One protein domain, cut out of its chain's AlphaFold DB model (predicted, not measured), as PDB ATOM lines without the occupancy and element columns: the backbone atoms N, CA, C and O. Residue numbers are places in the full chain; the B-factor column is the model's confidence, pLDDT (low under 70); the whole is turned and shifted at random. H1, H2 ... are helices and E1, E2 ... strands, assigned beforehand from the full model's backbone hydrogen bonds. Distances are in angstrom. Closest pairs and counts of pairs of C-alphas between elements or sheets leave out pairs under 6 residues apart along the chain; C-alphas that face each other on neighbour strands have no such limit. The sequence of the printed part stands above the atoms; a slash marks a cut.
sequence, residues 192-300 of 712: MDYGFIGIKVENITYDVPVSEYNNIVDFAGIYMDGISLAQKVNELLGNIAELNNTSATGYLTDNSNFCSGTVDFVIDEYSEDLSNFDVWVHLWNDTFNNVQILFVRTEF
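AT A GLANCE: This is residues 192 to 300 of the 712 residues of the protein "LysM domain-containing protein" of Saprospirales bacterium (UniProt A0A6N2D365). A twisted sheet of four strands makes the middle layer, with H1 over one face and H3 over the other, both toward the E4 side and running along the strands. A small hairpin, E2 and E3, lies at one end beside the beginning of H1, and a long loop, residues 207 to 221, joins its two strands. The printed part has 109 residues, with six named strands and three named helices in the order E1 E2 E3 H1 E4 H2 H3 E5 E6. The larger sheet has the order E1 E6 E5 E4 and is mixed; the class is mixed, helices and strands. The whole is compact, with a radius of gyration of the C-alphas of 13.7 A and spans of 42 by 30 by 27 A.

HOW THE PARTS SIT: E1, residues 197 to 201, is an edge strand and the antiparallel neighbour of E6, residues 291 to 299; N 199 and O 294 are within hydrogen-bond range at 2.8 A. E1 runs on into E2, residues 204 to 206, across a break of 2 residues, at 85 degrees. E2 and E3, residues 222 to 224, form an antiparallel hairpin, with N 205 and O 223 3.0 A apart. The closest C-alphas of E3 and H1, residues 229 to 244, are those of Tyr 223 and Leu 229, 5.2 A apart. H1 is on the larger sheet at a height of 9.1 A, over E4, residues 248 to 254, and along the strands, at 23 degrees to E4 on the local plane. H2, residues 255 to 259, only grazes this sheet, with its residues 255 to 257. H3, residues 262 to 272, is on the opposite face from H1, at a height of 9.7 A, over E4 and E5, the latter residues 277 to 286. E4, H2, H3 and E5 form a strand-helix-strand unit, two parallel neighbour strands with helices between, whose crossover is right-handed; N 281 and O 251 are 2.8 A apart. E5 and E6 form an antiparallel hairpin, with N 282 and O 295 2.8 A apart. In H1 and H3 every O i to N i+4 pair is within hydrogen-bond range; H2 has 0 of 1, but 2 of 2 O i to N i+3 pairs.

IN THESE COORDINATES: E1 begins at C-alpha 197 (231.854, 109.645, 83.428) and measures 12.4 A from first to last C-alpha; E2 and E3 have three residues each. H1 measures 21.8 A, E4 20.4 A and H3 16.0 A, while H2 has five residues. E5 measures 28.8 A, and E6 measures 26.2 A, ending at C-alpha 299 (231.783, 118.665, 91.781).

THE WHOLE: The two C-alphas farthest apart are those of Asn 245 and Phe 288, at 42.8 A. The printed part has no cut. The link from E2 to E3, 15 residues, is long. The mean pLDDT of the printed part is 70.6, and 56 residues are under 70, among them residues 203 to 234.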
ATOM      1  N   MET A 192     239.043 108.347  83.353       85.75
ATOM      2  CA  MET A 192     238.290 107.415  84.198       85.75
ATOM      3  C   MET A 192     238.835 107.367  85.633       85.75
ATOM      4  O   MET A 192     238.056 107.423  86.586       85.75
ATOM      5  N   ASP A 193     240.159 107.324  85.801       84.00
ATOM      6  CA  ASP A 193     240.814 107.354  87.116       84.00
ATOM      7  C   ASP A 193     240.592 108.692  87.840       84.00
ATOM      8  O   ASP A 193     240.441 108.730  89.062       84.00
ATOM      9  N   TYR A 194     240.511 109.787  87.082       86.25
ATOM     10  CA  TYR A 194     240.189 111.125  87.571       86.25
ATOM     11  C   TYR A 194     238.677 111.316  87.805       86.25
ATOM     12  O   TYR A 194     238.227 112.431  88.051       86.25
ATOM     13  N   GLY A 195     237.867 110.253  87.746       86.62
ATOM     14  CA  GLY A 195     236.453 110.277  88.129       86.62
ATOM     15  C   GLY A 195     235.498 110.837  87.075       86.62
ATOM     16  O   GLY A 195     234.354 111.151  87.407       86.62
ATOM     17  N   PHE A 196     235.926 110.967  85.819       88.62
ATOM     18  CA  PHE A 196     235.008 111.324  84.742       88.62
ATOM     19  C   PHE A 196     234.043 110.184  84.419       88.62
ATOM     20  O   PHE A 196     234.379 109.001  84.474       88.62
ATOM     21  N   ILE A 197     232.846 110.563  83.979       85.38
ATOM     22  CA  ILE A 197     231.854 109.645  83.428       85.38
ATOM     23  C   ILE A 197     231.858 109.802  81.909       85.38
ATOM     24  O   ILE A 197     231.535 110.872  81.395       85.38
ATOM     25  N   GLY A 198     232.224 108.739  81.192       84.19
ATOM     26  CA  GLY A 198     232.171 108.700  79.732       84.19
ATOM     27  C   GLY A 198     230.752 108.449  79.217       84.19
ATOM     28  O   GLY A 198     230.158 107.408  79.494       84.19
ATOM     29  N   ILE A 199     230.223 109.381  78.428       80.38
ATOM     30  CA  ILE A 199     228.924 109.297  77.759       80.38
ATOM     31  C   ILE A 199     229.182 109.170  76.264       80.38
ATOM     32  O   ILE A 199     229.760 110.061  75.642       80.38
ATOM     33  N   LYS A 200     228.765 108.059  75.660       78.75
ATOM     34  CA  LYS A 200     228.877 107.891  74.212       78.75
ATOM     35  C   LYS A 200     227.858 108.799  73.526       78.75
ATOM     36  O   LYS A 200     226.672 108.706  73.821       78.75
ATOM     37  N   VAL A 201     228.313 109.637  72.602       75.50
ATOM     38  CA  VAL A 201     227.442 110.551  71.857       75.50
ATOM     39  C   VAL A 201     227.573 110.276  70.365       75.50
ATOM     40  O   VAL A 201     228.664 110.016  69.855       75.50
ATOM     41  N   GLU A 202     226.452 110.320  69.655       76.06
ATOM     42  CA  GLU A 202     226.426 110.234  68.196       76.06
ATOM     43  C   GLU A 202     226.303 111.651  67.609       76.06
ATOM     44  O   GLU A 202     225.577 112.485  68.143       76.06
ATOM     45  N   ASN A 203     226.999 111.929  66.500       69.56
ATOM     46  CA  ASN A 203     226.867 113.160  65.701       69.56
ATOM     47  C   ASN A 203     227.204 114.495  66.412       69.56
ATOM     48  O   ASN A 203     226.425 115.449  66.311       69.56
ATOM     49  N   ILE A 204     228.368 114.631  67.067       67.38
ATOM     50  CA  ILE A 204     228.843 115.962  67.498       67.38
ATOM     51  C   ILE A 204     229.474 116.685  66.302       67.38
ATOM     52  O   ILE A 204     230.411 116.194  65.664       67.38
ATOM     53  N   THR A 205     228.966 117.880  66.003       65.19
ATOM     54  CA  THR A 205     229.522 118.786  64.990       65.19
ATOM     55  C   THR A 205     230.089 120.035  65.653       65.19
ATOM     56  O   THR A 205     229.448 120.630  66.521       65.19
ATOM     57  N   TYR A 206     231.280 120.449  65.217       63.56
ATOM     58  CA  TYR A 206     231.987 121.624  65.726       63.56
ATOM     59  C   TYR A 206     232.025 122.705  64.647       63.56
ATOM     60  O   TYR A 206     232.597 122.478  63.582       63.56
ATOM     61  N   ASP A 207     231.455 123.879  64.927       56.50
ATOM     62  CA  ASP A 207     231.522 125.026  64.005       56.50
ATOM     63  C   ASP A 207     232.704 125.958  64.311       56.50
ATOM     64  O   ASP A 207     233.039 126.831  63.505       56.50
ATOM     65  N   VAL A 208     233.357 125.780  65.464       56.66
ATOM     66  CA  VAL A 208     234.470 126.622  65.910       56.66
ATOM     67  C   VAL A 208     235.664 125.729  66.258       56.66
ATOM     68  O   VAL A 208     235.513 124.836  67.092       56.66
ATOM     69  N   PRO A 209     236.848 125.930  65.647       56.59
ATOM     70  CA  PRO A 209     238.057 125.260  66.104       56.59
ATOM     71  C   PRO A 209     238.350 125.698  67.542       56.59
ATOM     72  O   PRO A 209     238.385 126.897  67.821       56.59
ATOM     73  N   VAL A 210     238.541 124.732  68.444       54.97
ATOM     74  CA  VAL A 210     238.979 124.972  69.827       54.97
ATOM     75  C   VAL A 210     240.307 125.732  69.749       54.97
ATOM     76  O   VAL A 210     241.320 125.184  69.323       54.97
ATOM     77  N   SER A 211     240.290 127.041  70.010       50.47
ATOM     78  CA  SER A 211     241.485 127.874  69.853       50.47
ATOM     79  C   SER A 211     242.394 127.721  71.070       50.47
ATOM     80  O   SER A 211     241.930 127.942  72.185       50.47
ATOM     81  N   GLU A 212     243.683 127.457  70.840       51.66
ATOM     82  CA  GLU A 212     244.728 127.158  71.842       51.66
ATOM     83  C   GLU A 212     244.916 128.185  72.983       51.66
ATOM     84  O   GLU A 212     245.693 127.929  73.895       51.66
ATOM     85  N   TYR A 213     244.273 129.359  72.942       42.81
ATOM     86  CA  TYR A 213     244.624 130.481  73.826       42.81
ATOM     87  C   TYR A 213     243.553 130.936  74.819       42.81
ATOM     88  O   TYR A 213     243.868 131.748  75.679       42.81
ATOM     89  N   ASN A 214     242.329 130.407  74.760       50.06
ATOM     90  CA  ASN A 214     241.305 130.644  75.782       50.06
ATOM     91  C   ASN A 214     240.611 129.310  76.065       50.06
ATOM     92  O   ASN A 214     239.569 129.007  75.494       50.06
ATOM     93  N   ASN A 215     241.212 128.507  76.941       47.47
ATOM     94  CA  ASN A 215     240.742 127.166  77.327       47.47
ATOM     95  C   ASN A 215     239.427 127.175  78.128       47.47
ATOM     96  O   ASN A 215     238.911 126.142  78.539       47.47
ATOM     97  N   ILE A 216     238.858 128.366  78.293       50.91
ATOM     98  CA  ILE A 216     237.457 128.603  78.599       50.91
ATOM     99  C   ILE A 216     236.776 128.806  77.246       50.91
ATOM    100  O   ILE A 216     236.579 129.934  76.784       50.91
ATOM    101  N   VAL A 217     236.494 127.709  76.546       48.41
ATOM    102  CA  VAL A 217     235.658 127.794  75.351       48.41
ATOM    103  C   VAL A 217     234.267 128.178  75.829       48.41
ATOM    104  O   VAL A 217     233.616 127.415  76.539       48.41
ATOM    105  N   ASP A 218     233.806 129.364  75.432       49.41
ATOM    106  CA  ASP A 218     232.381 129.666  75.443       49.41
ATOM    107  C   ASP A 218     231.704 128.551  74.639       49.41
ATOM    108  O   ASP A 218     231.920 128.431  73.428       49.41
ATOM    109  N   PHE A 219     230.961 127.679  75.324       52.44
ATOM    110  CA  PHE A 219     230.426 126.426  74.786       52.44
ATOM    111  C   PHE A 219     229.584 126.625  73.501       52.44
ATOM    112  O   PHE A 219     229.198 125.641  72.862       52.44
ATOM    113  N   ALA A 220     229.268 127.880  73.132       46.06
ATOM    114  CA  ALA A 220     228.414 128.325  72.029       46.06
ATOM    115  C   ALA A 220     228.689 127.630  70.682       46.06
ATOM    116  O   ALA A 220     227.767 127.485  69.880       46.06
ATOM    117  N   GLY A 221     229.924 127.178  70.434       48.19
ATOM    118  CA  GLY A 221     230.363 126.611  69.150       48.19
ATOM    119  C   GLY A 221     230.232 125.092  68.959       48.19
ATOM    120  O   GLY A 221     230.527 124.606  67.865       48.19
ATOM    121  N   ILE A 222     229.828 124.331  69.981       54.56
ATOM    122  CA  ILE A 222     229.673 122.868  69.888       54.56
ATOM    123  C   ILE A 222     228.202 122.541  69.701       54.56
ATOM    124  O   ILE A 222     227.386 123.091  70.430       54.56
ATOM    125  N   TYR A 223     227.856 121.619  68.802       53.38
ATOM    126  CA  TYR A 223     226.477 121.177  68.591       53.38
ATOM    127  C   TYR A 223     226.349 119.655  68.726       53.38
ATOM    128  O   TYR A 223     227.126 118.910  68.136       53.38
ATOM    129  N   MET A 224     225.333 119.202  69.463       59.00
ATOM    130  CA  MET A 224     224.895 117.805  69.558       59.00
ATOM    131  C   MET A 224     223.466 117.705  69.024       59.00
ATOM    132  O   MET A 224     222.577 118.402  69.521       59.00
ATOM    133  N   ASP A 225     223.246 116.880  67.998       68.19
ATOM    134  CA  ASP A 225     221.956 116.760  67.293       68.19
ATOM    135  C   ASP A 225     221.392 118.113  66.807       68.19
ATOM    136  O   ASP A 225     220.186 118.361  66.812       68.19
ATOM    137  N   GLY A 226     222.280 119.034  66.416       62.62
ATOM    138  CA  GLY A 226     221.914 120.386  65.983       62.62
ATOM    139  C   GLY A 226     221.529 121.351  67.113       62.62
ATOM    140  O   GLY A 226     221.175 122.495  66.830       62.62
ATOM    141  N   ILE A 227     221.619 120.936  68.380       60.03
ATOM    142  CA  ILE A 227     221.456 121.806  69.552       60.03
ATOM    143  C   ILE A 227     222.839 122.173  70.070       60.03
ATOM    144  O   ILE A 227     223.668 121.291  70.278       60.03
ATOM    145  N   SER A 228     223.091 123.459  70.313       65.81
ATOM    146  CA  SER A 228     224.365 123.885  70.888       65.81
ATOM    147  C   SER A 228     224.572 123.209  72.256       65.81
ATOM    148  O   SER A 228     223.715 123.311  73.135       65.81
ATOM    149  N   LEU A 229     225.690 122.503  72.452       65.62
ATOM    150  CA  LEU A 229     226.103 121.958  73.746       65.62
ATOM    151  C   LEU A 229     226.199 123.088  74.770       65.62
ATOM    152  O   LEU A 229     225.791 122.868  75.898       65.62
ATOM    153  N   ALA A 230     226.596 124.305  74.380       59.50
ATOM    154  CA  ALA A 230     226.455 125.491  75.234       59.50
ATOM    155  C   ALA A 230     225.058 125.692  75.719       59.50
ATOM    156  O   ALA A 230     224.867 126.026  76.868       59.50
ATOM    157  N   GLN A 231     224.081 125.574  74.835       65.00
ATOM    158  CA  GLN A 231     222.718 125.845  75.217       65.00
ATOM    159  C   GLN A 231     222.246 124.793  76.217       65.00
ATOM    160  O   GLN A 231     221.648 125.167  77.213       65.00
ATOM    161  N   LYS A 232     222.587 123.512  76.018       69.62
ATOM    162  CA  LYS A 232     222.266 122.439  76.973       69.62
ATOM    163  C   LYS A 232     223.041 122.556  78.284       69.62
ATOM    164  O   LYS A 232     222.456 122.387  79.346       69.62
ATOM    165  N   VAL A 233     224.339 122.843  78.218       67.25
ATOM    166  CA  VAL A 233     225.192 123.041  79.393       67.25
ATOM    167  C   VAL A 233     224.748 124.301  80.122       67.25
ATOM    168  O   VAL A 233     224.484 124.210  81.298       67.25
ATOM    169  N   ASN A 234     224.529 125.434  79.461       63.59
ATOM    170  CA  ASN A 234     224.015 126.662  80.081       63.59
ATOM    171  C   ASN A 234     222.578 126.524  80.586       63.59
ATOM    172  O   ASN A 234     222.231 127.175  81.559       63.59
ATOM    173  N   GLU A 235     221.731 125.704  79.966       70.62
ATOM    174  CA  GLU A 235     220.409 125.377  80.509       70.62
ATOM    175  C   GLU A 235     220.552 124.536  81.781       70.62
ATOM    176  O   GLU A 235     219.926 124.836  82.792       70.62
ATOM    177  N   LEU A 236     221.435 123.533  81.772       66.75
ATOM    178  CA  LEU A 236     221.755 122.729  82.950       66.75
ATOM    179  C   LEU A 236     222.363 123.591  84.070       66.75
ATOM    180  O   LEU A 236     221.859 123.588  85.189       66.75
ATOM    181  N   LEU A 237     223.406 124.356  83.755       65.25
ATOM    182  CA  LEU A 237     224.106 125.272  84.647       65.25
ATOM    183  C   LEU A 237     223.179 126.379  85.134       65.25
ATOM    184  O   LEU A 237     223.212 126.700  86.309       65.25
ATOM    185  N   GLY A 238     222.332 126.936  84.270       67.56
ATOM    186  CA  GLY A 238     221.354 127.966  84.612       67.56
ATOM    187  C   GLY A 238     220.300 127.443  85.579       67.56
ATOM    188  O   GLY A 238     220.049 128.076  86.599       67.56
ATOM    189  N   ASN A 239     219.767 126.243  85.333       70.06
ATOM    190  CA  ASN A 239     218.847 125.587  86.261       70.06
ATOM    191  C   ASN A 239     219.509 125.323  87.625       70.06
ATOM    192  O   ASN A 239     218.867 125.483  88.658       70.06
ATOM    193  N   ILE A 240     220.790 124.944  87.652       63.62
ATOM    194  CA  ILE A 240     221.534 124.688  88.896       63.62
ATOM    195  C   ILE A 240     221.897 125.998  89.617       63.62
ATOM    196  O   ILE A 240     221.729 126.102  90.831       63.62
ATOM    197  N   ALA A 241     222.341 127.014  88.881       64.62
ATOM    198  CA  ALA A 241     222.689 128.336  89.391       64.62
ATOM    199  C   ALA A 241     221.465 129.064  89.962       64.62
ATOM    200  O   ALA A 241     221.558 129.666  91.029       64.62
ATOM    201  N   GLU A 242     220.302 128.971  89.309       68.31
ATOM    202  CA  GLU A 242     219.043 129.503  89.843       68.31
ATOM    203  C   GLU A 242     218.625 128.800  91.142       68.31
ATOM    204  O   GLU A 242     218.083 129.447  92.039       68.31
ATOM    205  N   LEU A 243     218.899 127.497  91.272       62.72
ATOM    206  CA  LEU A 243     218.593 126.735  92.484       62.72
ATOM    207  C   LEU A 243     219.520 127.087  93.656       62.72
ATOM    208  O   LEU A 243     219.054 127.132  94.794       62.72
ATOM    209  N   ASN A 244     220.797 127.364  93.386       60.50
ATOM    210  CA  ASN A 244     221.817 127.550  94.425       60.50
ATOM    211  C   ASN A 244     222.261 129.005  94.630       60.50
ATOM    212  O   ASN A 244     222.987 129.293  95.577       60.50
ATOM    213  N   ASN A 245     221.808 129.938  93.787       72.12
ATOM    214  CA  ASN A 245     222.232 131.341  93.788       72.12
ATOM    215  C   ASN A 245     223.767 131.512  93.659       72.12
ATOM    216  O   ASN A 245     224.334 132.472  94.185       72.12
ATOM    217  N   THR A 246     224.430 130.578  92.966       67.69
ATOM    218  CA  THR A 246     225.884 130.534  92.726       67.69
ATOM    219  C   THR A 246     226.197 130.675  91.239       67.69
ATOM    220  O   THR A 246     225.400 130.277  90.388       67.69
ATOM    221  N   SER A 247     227.366 131.222  90.899       67.75
ATOM    222  CA  SER A 247     227.906 131.115  89.539       67.75
ATOM    223  C   SER A 247     228.340 129.677  89.257       67.75
ATOM    224  O   SER A 247     228.785 128.976  90.162       67.75
ATOM    225  N   ALA A 248     228.198 129.239  88.010       69.25
ATOM    226  CA  ALA A 248     228.758 127.978  87.548       69.25
ATOM    227  C   ALA A 248     229.827 128.251  86.492       69.25
ATOM    228  O   ALA A 248     229.585 129.051  85.580       69.25
ATOM    229  N   THR A 249     230.973 127.582  86.603       74.00
ATOM    230  CA  THR A 249     232.041 127.642  85.600       74.00
ATOM    231  C   THR A 249     232.071 126.326  84.837       74.00
ATOM    232  O   THR A 249     231.875 125.246  85.394       74.00
ATOM    233  N   GLY A 250     232.261 126.402  83.524       77.50
ATOM    234  CA  GLY A 250     232.387 125.217  82.692       77.50
ATOM    235  C   GLY A 250     233.722 125.207  81.964       77.50
ATOM    236  O   GLY A 250     234.100 126.203  81.348       77.50
ATOM    237  N   TYR A 251     234.407 124.072  82.018       82.69
ATOM    238  CA  TYR A 251     235.675 123.838  81.340       82.69
ATOM    239  C   TYR A 251     235.464 122.865  80.192       82.69
ATOM    240  O   TYR A 251     234.757 121.864  80.334       82.69
ATOM    241  N   LEU A 252     236.094 123.148  79.055       83.62
ATOM    242  CA  LEU A 252     236.054 122.287  77.887       83.62
ATOM    243  C   LEU A 252     237.476 121.950  77.452       83.62
ATOM    244  O   LEU A 252     238.269 122.843  77.170       83.62
ATOM    245  N   THR A 253     237.762 120.657  77.337       87.31
ATOM    246  CA  THR A 253     239.051 120.157  76.839       87.31
ATOM    247  C   THR A 253     238.855 119.084  75.773       87.31
ATOM    248  O   THR A 253     237.780 118.501  75.678       87.31
ATOM    249  N   ASP A 254     239.889 118.796  74.998       87.81
ATOM    250  CA  ASP A 254     240.019 117.670  74.078       87.81
ATOM    251  C   ASP A 254     241.420 117.033  74.201       87.81
ATOM    252  O   ASP A 254     242.250 117.461  75.012       87.81
ATOM    253  N   ASN A 255     241.703 115.988  73.418       86.31
ATOM    254  CA  ASN A 255     242.990 115.281  73.480       86.31
ATOM    255  C   ASN A 255     244.203 116.195  73.196       86.31
ATOM    256  O   ASN A 255     245.293 115.950  73.707       86.31
ATOM    257  N   SER A 256     244.046 117.262  72.405       85.06
ATOM    258  CA  SER A 256     245.140 118.194  72.096       85.06
ATOM    259  C   SER A 256     245.507 119.087  73.287       85.06
ATOM    260  O   SER A 256     246.646 119.560  73.399       85.06
ATOM    261  N   ASN A 257     244.581 119.272  74.233       87.69
ATOM    262  CA  ASN A 257     244.845 120.016  75.461       87.69
ATOM    263  C   ASN A 257     245.808 119.284  76.409       87.69
ATOM    264  O   ASN A 257     246.524 119.949  77.158       87.69
ATOM    265  N   PHE A 258     245.888 117.950  76.334       85.25
ATOM    266  CA  PHE A 258     246.910 117.163  77.035       85.25
ATOM    267  C   PHE A 258     248.301 117.414  76.437       85.25
ATOM    268  O   PHE A 258     249.228 117.795  77.148       85.25
ATOM    269  N   CYS A 259     248.413 117.375  75.105       82.38
ATOM    270  CA  CYS A 259     249.672 117.632  74.400       82.38
ATOM    271  C   CYS A 259     250.271 119.021  74.665       82.38
ATOM    272  O   CYS A 259     251.494 119.178  74.691       82.38
ATOM    273  N   SER A 260     249.410 120.037  74.777       81.94
ATOM    274  CA  SER A 260     249.813 121.437  74.962       81.94
ATOM    275  C   SER A 260     250.058 121.813  76.426       81.94
ATOM    276  O   SER A 260     250.516 122.922  76.684       81.94
ATOM    277  N   GLY A 261     249.737 120.928  77.380       81.00
ATOM    278  CA  GLY A 261     249.782 121.219  78.817       81.00
ATOM    279  C   GLY A 261     248.665 122.141  79.312       81.00
ATOM    280  O   GLY A 261     248.585 122.449  80.493       81.00
ATOM    281  N   THR A 262     247.750 122.538  78.428       84.69
ATOM    282  CA  THR A 262     246.539 123.293  78.776       84.69
ATOM    283  C   THR A 262     245.723 122.626  79.884       84.69
ATOM    284  O   THR A 262     245.071 123.308  80.671       84.69
ATOM    285  N   VAL A 263     245.719 121.294  79.921       86.44
ATOM    286  CA  VAL A 263     244.943 120.536  80.900       86.44
ATOM    287  C   VAL A 263     245.348 120.839  82.350       86.44
ATOM    288  O   VAL A 263     244.470 120.838  83.205       86.44
ATOM    289  N   ASP A 264     246.615 121.184  82.623       84.94
ATOM    290  CA  ASP A 264     247.038 121.565  83.982       84.94
ATOM    291  C   ASP A 264     246.314 122.818  84.450       84.94
ATOM    292  O   ASP A 264     245.817 122.858  85.563       84.94
ATOM    293  N   PHE A 265     246.204 123.820  83.574       84.56
ATOM    294  CA  PHE A 265     245.505 125.060  83.895       84.56
ATOM    295  C   PHE A 265     244.046 124.781  84.265       84.56
ATOM    296  O   PHE A 265     243.522 125.372  85.200       84.56
ATOM    297  N   VAL A 266     243.396 123.854  83.554       84.81
ATOM    298  CA  VAL A 266     242.026 123.442  83.879       84.81
ATOM    299  C   VAL A 266     241.975 122.724  85.224       84.81
ATOM    300  O   VAL A 266     241.065 122.991  85.994       84.81
ATOM    301  N   ILE A 267     242.935 121.849  85.529       85.50
ATOM    302  CA  ILE A 267     243.003 121.151  86.821       85.50
ATOM    303  C   ILE A 267     243.226 122.131  87.973       85.50
ATOM    304  O   ILE A 267     242.514 122.041  88.971       85.50
ATOM    305  N   ASP A 268     244.174 123.055  87.830       83.94
ATOM    306  CA  ASP A 268     244.509 124.046  88.851       83.94
ATOM    307  C   ASP A 268     243.283 124.923  89.146       83.94
ATOM    308  O   ASP A 268     242.827 124.969  90.288       83.94
ATOM    309  N   GLU A 269     242.664 125.502  88.111       82.12
ATOM    310  CA  GLU A 269     241.451 126.325  88.240       82.12
ATOM    311  C   GLU A 269     240.263 125.533  88.814       82.12
ATOM    312  O   GLU A 269     239.560 126.031  89.690       82.12
ATOM    313  N   TYR A 270     240.069 124.283  88.378       79.81
ATOM    314  CA  TYR A 270     239.010 123.404  88.886       79.81
ATOM    315  C   TYR A 270     239.228 123.001  90.355       79.81
ATOM    316  O   TYR A 270     238.278 122.660  91.050       79.81
ATOM    317  N   SER A 271     240.477 123.003  90.837       73.62
ATOM    318  CA  SER A 271     240.828 122.567  92.195       73.62
ATOM    319  C   SER A 271     240.891 123.697  93.227       73.62
ATOM    320  O   SER A 271     240.658 123.447  94.412       73.62
ATOM    321  N   GLU A 272     241.214 124.926  92.811       67.69
ATOM    322  CA  GLU A 272     241.452 126.047  93.730       67.69
ATOM    323  C   GLU A 272     240.176 126.819  94.114       67.69
ATOM    324  O   GLU A 272     240.126 127.371  95.217       67.69
ATOM    325  N   ASP A 273     239.131 126.829  93.273       60.75
ATOM    326  CA  ASP A 273     237.915 127.636  93.492       60.75
ATOM    327  C   ASP A 273     236.630 126.805  93.641       60.75
ATOM    328  O   ASP A 273     235.580 127.099  93.071       60.75
ATOM    329  N   LEU A 274     236.690 125.802  94.521       57.62
ATOM    330  CA  LEU A 274     235.582 124.902  94.891       57.62
ATOM    331  C   LEU A 274     234.355 125.606  95.523       57.62
ATOM    332  O   LEU A 274     233.453 124.955  96.054       57.62
ATOM    333  N   SER A 275     234.323 126.941  95.536       57.12
ATOM    334  CA  SER A 275     233.195 127.739  96.018       57.12
ATOM    335  C   SER A 275     232.017 127.774  95.034       57.12
ATOM    336  O   SER A 275     230.910 128.156  95.424       57.12
ATOM    337  N   ASN A 276     232.234 127.348  93.785       63.59
ATOM    338  CA  ASN A 276     231.249 127.365  92.709       63.59
ATOM    339  C   ASN A 276     230.930 125.957  92.181       63.59
ATOM    340  O   ASN A 276     231.593 124.972  92.492       63.59
ATOM    341  N   PHE A 277     229.833 125.850  91.426       65.19
ATOM    342  CA  PHE A 277     229.470 124.604  90.748       65.19
ATOM    343  C   PHE A 277     230.260 124.493  89.444       65.19
ATOM    344  O   PHE A 277     229.952 125.209  88.487       65.19
ATOM    345  N   ASP A 278     231.226 123.576  89.396       77.12
ATOM    346  CA  ASP A 278     232.112 123.440  88.243       77.12
ATOM    347  C   ASP A 278     231.835 122.162  87.449       77.12
ATOM    348  O   ASP A 278     231.773 121.042  87.976       77.12
ATOM    349  N   VAL A 279     231.686 122.335  86.134       80.56
ATOM    350  CA  VAL A 279     231.490 121.240  85.181       80.56
ATOM    351  C   VAL A 279     232.682 121.180  84.248       80.56
ATOM    352  O   VAL A 279     232.924 122.105  83.477       80.56
ATOM    353  N   TRP A 280     233.392 120.058  84.252       86.25
ATOM    354  CA  TRP A 280     234.445 119.808  83.282       86.25
ATOM    355  C   TRP A 280     233.970 118.791  82.251       86.25
ATOM    356  O   TRP A 280     233.645 117.645  82.562       86.25
ATOM    357  N   VAL A 281     233.923 119.246  81.004       85.69
ATOM    358  CA  VAL A 281     233.616 118.450  79.827       85.69
ATOM    359  C   VAL A 281     234.896 118.182  79.034       85.69
ATOM    360  O   VAL A 281     235.591 119.107  78.615       85.69
ATOM    361  N   HIS A 282     235.197 116.915  78.778       88.12
ATOM    362  CA  HIS A 282     236.269 116.514  77.878       88.12
ATOM    363  C   HIS A 282     235.711 115.813  76.633       88.12
ATOM    364  O   HIS A 282     234.939 114.856  76.719       88.12
ATOM    365  N   LEU A 283     236.097 116.320  75.465       85.81
ATOM    366  CA  LEU A 283     235.706 115.834  74.153       85.81
ATOM    367  C   LEU A 283     236.735 114.831  73.652       85.81
ATOM    368  O   LEU A 283     237.806 115.191  73.157       85.81
ATOM    369  N   TRP A 284     236.368 113.562  73.712       82.44
ATOM    370  CA  TRP A 284     237.181 112.499  73.156       82.44
ATOM    371  C   TRP A 284     236.797 112.269  71.701       82.44
ATOM    372  O   TRP A 284     235.701 111.789  71.404       82.44
ATOM    373  N   ASN A 285     237.691 112.642  70.789       73.75
ATOM    374  CA  ASN A 285     237.486 112.463  69.357       73.75
ATOM    375  C   ASN A 285     238.308 111.268  68.860       73.75
ATOM    376  O   ASN A 285     239.462 111.422  68.453       73.75
ATOM    377  N   ASP A 286     237.716 110.071  68.886       69.56
ATOM    378  CA  ASP A 286     238.325 108.911  68.242       69.56
ATOM    379  C   ASP A 286     238.108 108.995  66.725       69.56
ATOM    380  O   ASP A 286     237.102 108.546  66.159       69.56
ATOM    381  N   THR A 287     239.092 109.597  66.060       60.50
ATOM    382  CA  THR A 287     239.113 109.763  64.601       60.50
ATOM    383  C   THR A 287     239.030 108.444  63.827       60.50
ATOM    384  O   THR A 287     238.654 108.470  62.655       60.50
ATOM    385  N   PHE A 288     239.332 107.292  64.441       54.00
ATOM    386  CA  PHE A 288     239.288 106.001  63.751       54.00
ATOM    387  C   PHE A 288     237.881 105.411  63.671       54.00
ATOM    388  O   PHE A 288     237.555 104.758  62.678       54.00
ATOM    389  N   ASN A 289     237.039 105.655  64.677       57.31
ATOM    390  CA  ASN A 289     235.735 104.999  64.789       57.31
ATOM    391  C   ASN A 289     234.539 105.933  64.564       57.31
ATOM    392  O   ASN A 289     233.402 105.461  64.605       57.31
ATOM    393  N   ASN A 290     234.761 107.234  64.323       64.38
ATOM    394  CA  ASN A 290     233.706 108.262  64.339       64.38
ATOM    395  C   ASN A 290     232.866 108.220  65.633       64.38
ATOM    396  O   ASN A 290     231.703 108.625  65.640       64.38
ATOM    397  N   VAL A 291     233.433 107.696  66.721       62.91
ATOM    398  CA  VAL A 291     232.786 107.674  68.030       62.91
ATOM    399  C   VAL A 291     233.345 108.840  68.816       62.91
ATOM    400  O   VAL A 291     234.554 108.945  69.012       62.91
ATOM    401  N   GLN A 292     232.452 109.707  69.270       72.50
ATOM    402  CA  GLN A 292     232.800 110.772  70.190       72.50
ATOM    403  C   GLN A 292     232.271 110.387  71.566       72.50
ATOM    404  O   GLN A 292     231.101 110.027  71.720       72.50
ATOM    405  N   ILE A 293     233.149 110.402  72.565       76.69
ATOM    406  CA  ILE A 293     232.746 110.217  73.959       76.69
ATOM    407  C   ILE A 293     232.881 111.561  74.656       76.69
ATOM    408  O   ILE A 293     233.905 112.236  74.558       76.69
ATOM    409  N   LEU A 294     231.819 111.949  75.346       79.50
ATOM    410  CA  LEU A 294     231.787 113.103  76.216       79.50
ATOM    411  C   LEU A 294     232.108 112.634  77.627       79.50
ATOM    412  O   LEU A 294     231.312 111.933  78.245       79.50
ATOM    413  N   PHE A 295     233.266 113.013  78.136       81.00
ATOM    414  CA  PHE A 295     233.604 112.795  79.532       81.00
ATOM    415  C   PHE A 295     233.109 113.982  80.335       81.00
ATOM    416  O   PHE A 295     233.428 115.121  80.008       81.00
ATOM    417  N   VAL A 296     232.329 113.722  81.378       81.94
ATOM    418  CA  VAL A 296     231.819 114.772  82.263       81.94
ATOM    419  C   VAL A 296     232.243 114.474  83.694       81.94
ATOM    420  O   VAL A 296     232.009 113.371  84.191       81.94
ATOM    421  N   ARG A 297     232.847 115.463  84.354       82.06
ATOM    422  CA  ARG A 297     233.072 115.484  85.803       82.06
ATOM    423  C   ARG A 297     232.357 116.695  86.390       82.06
ATOM    424  O   ARG A 297     232.429 117.794  85.840       82.06
ATOM    425  N   THR A 298     231.647 116.475  87.489       76.25
ATOM    426  CA  THR A 298     230.976 117.531  88.245       76.25
ATOM    427  C   THR A 298     231.355 117.421  89.711       76.25
ATOM    428  O   THR A 298     231.395 116.323  90.270       76.25
ATOM    429  N   GLU A 299     231.607 118.562  90.339       72.75
ATOM    430  CA  GLU A 299     231.783 118.665  91.781       72.75
ATOM    431  C   GLU A 299     230.742 119.632  92.332       72.75
ATOM    432  O   GLU A 299     230.473 120.686  91.758       72.75
ATOM    433  N   PHE A 300     230.096 119.240  93.428       64.50
ATOM    434  CA  PHE A 300     229.115 120.070  94.111       64.50
ATOM    435  C   PHE A 300     229.410 120.080  95.607       64.50
ATOM    436  O   PHE A 300     229.448 119.036  96.260       64.50
TER     437      PHE A 300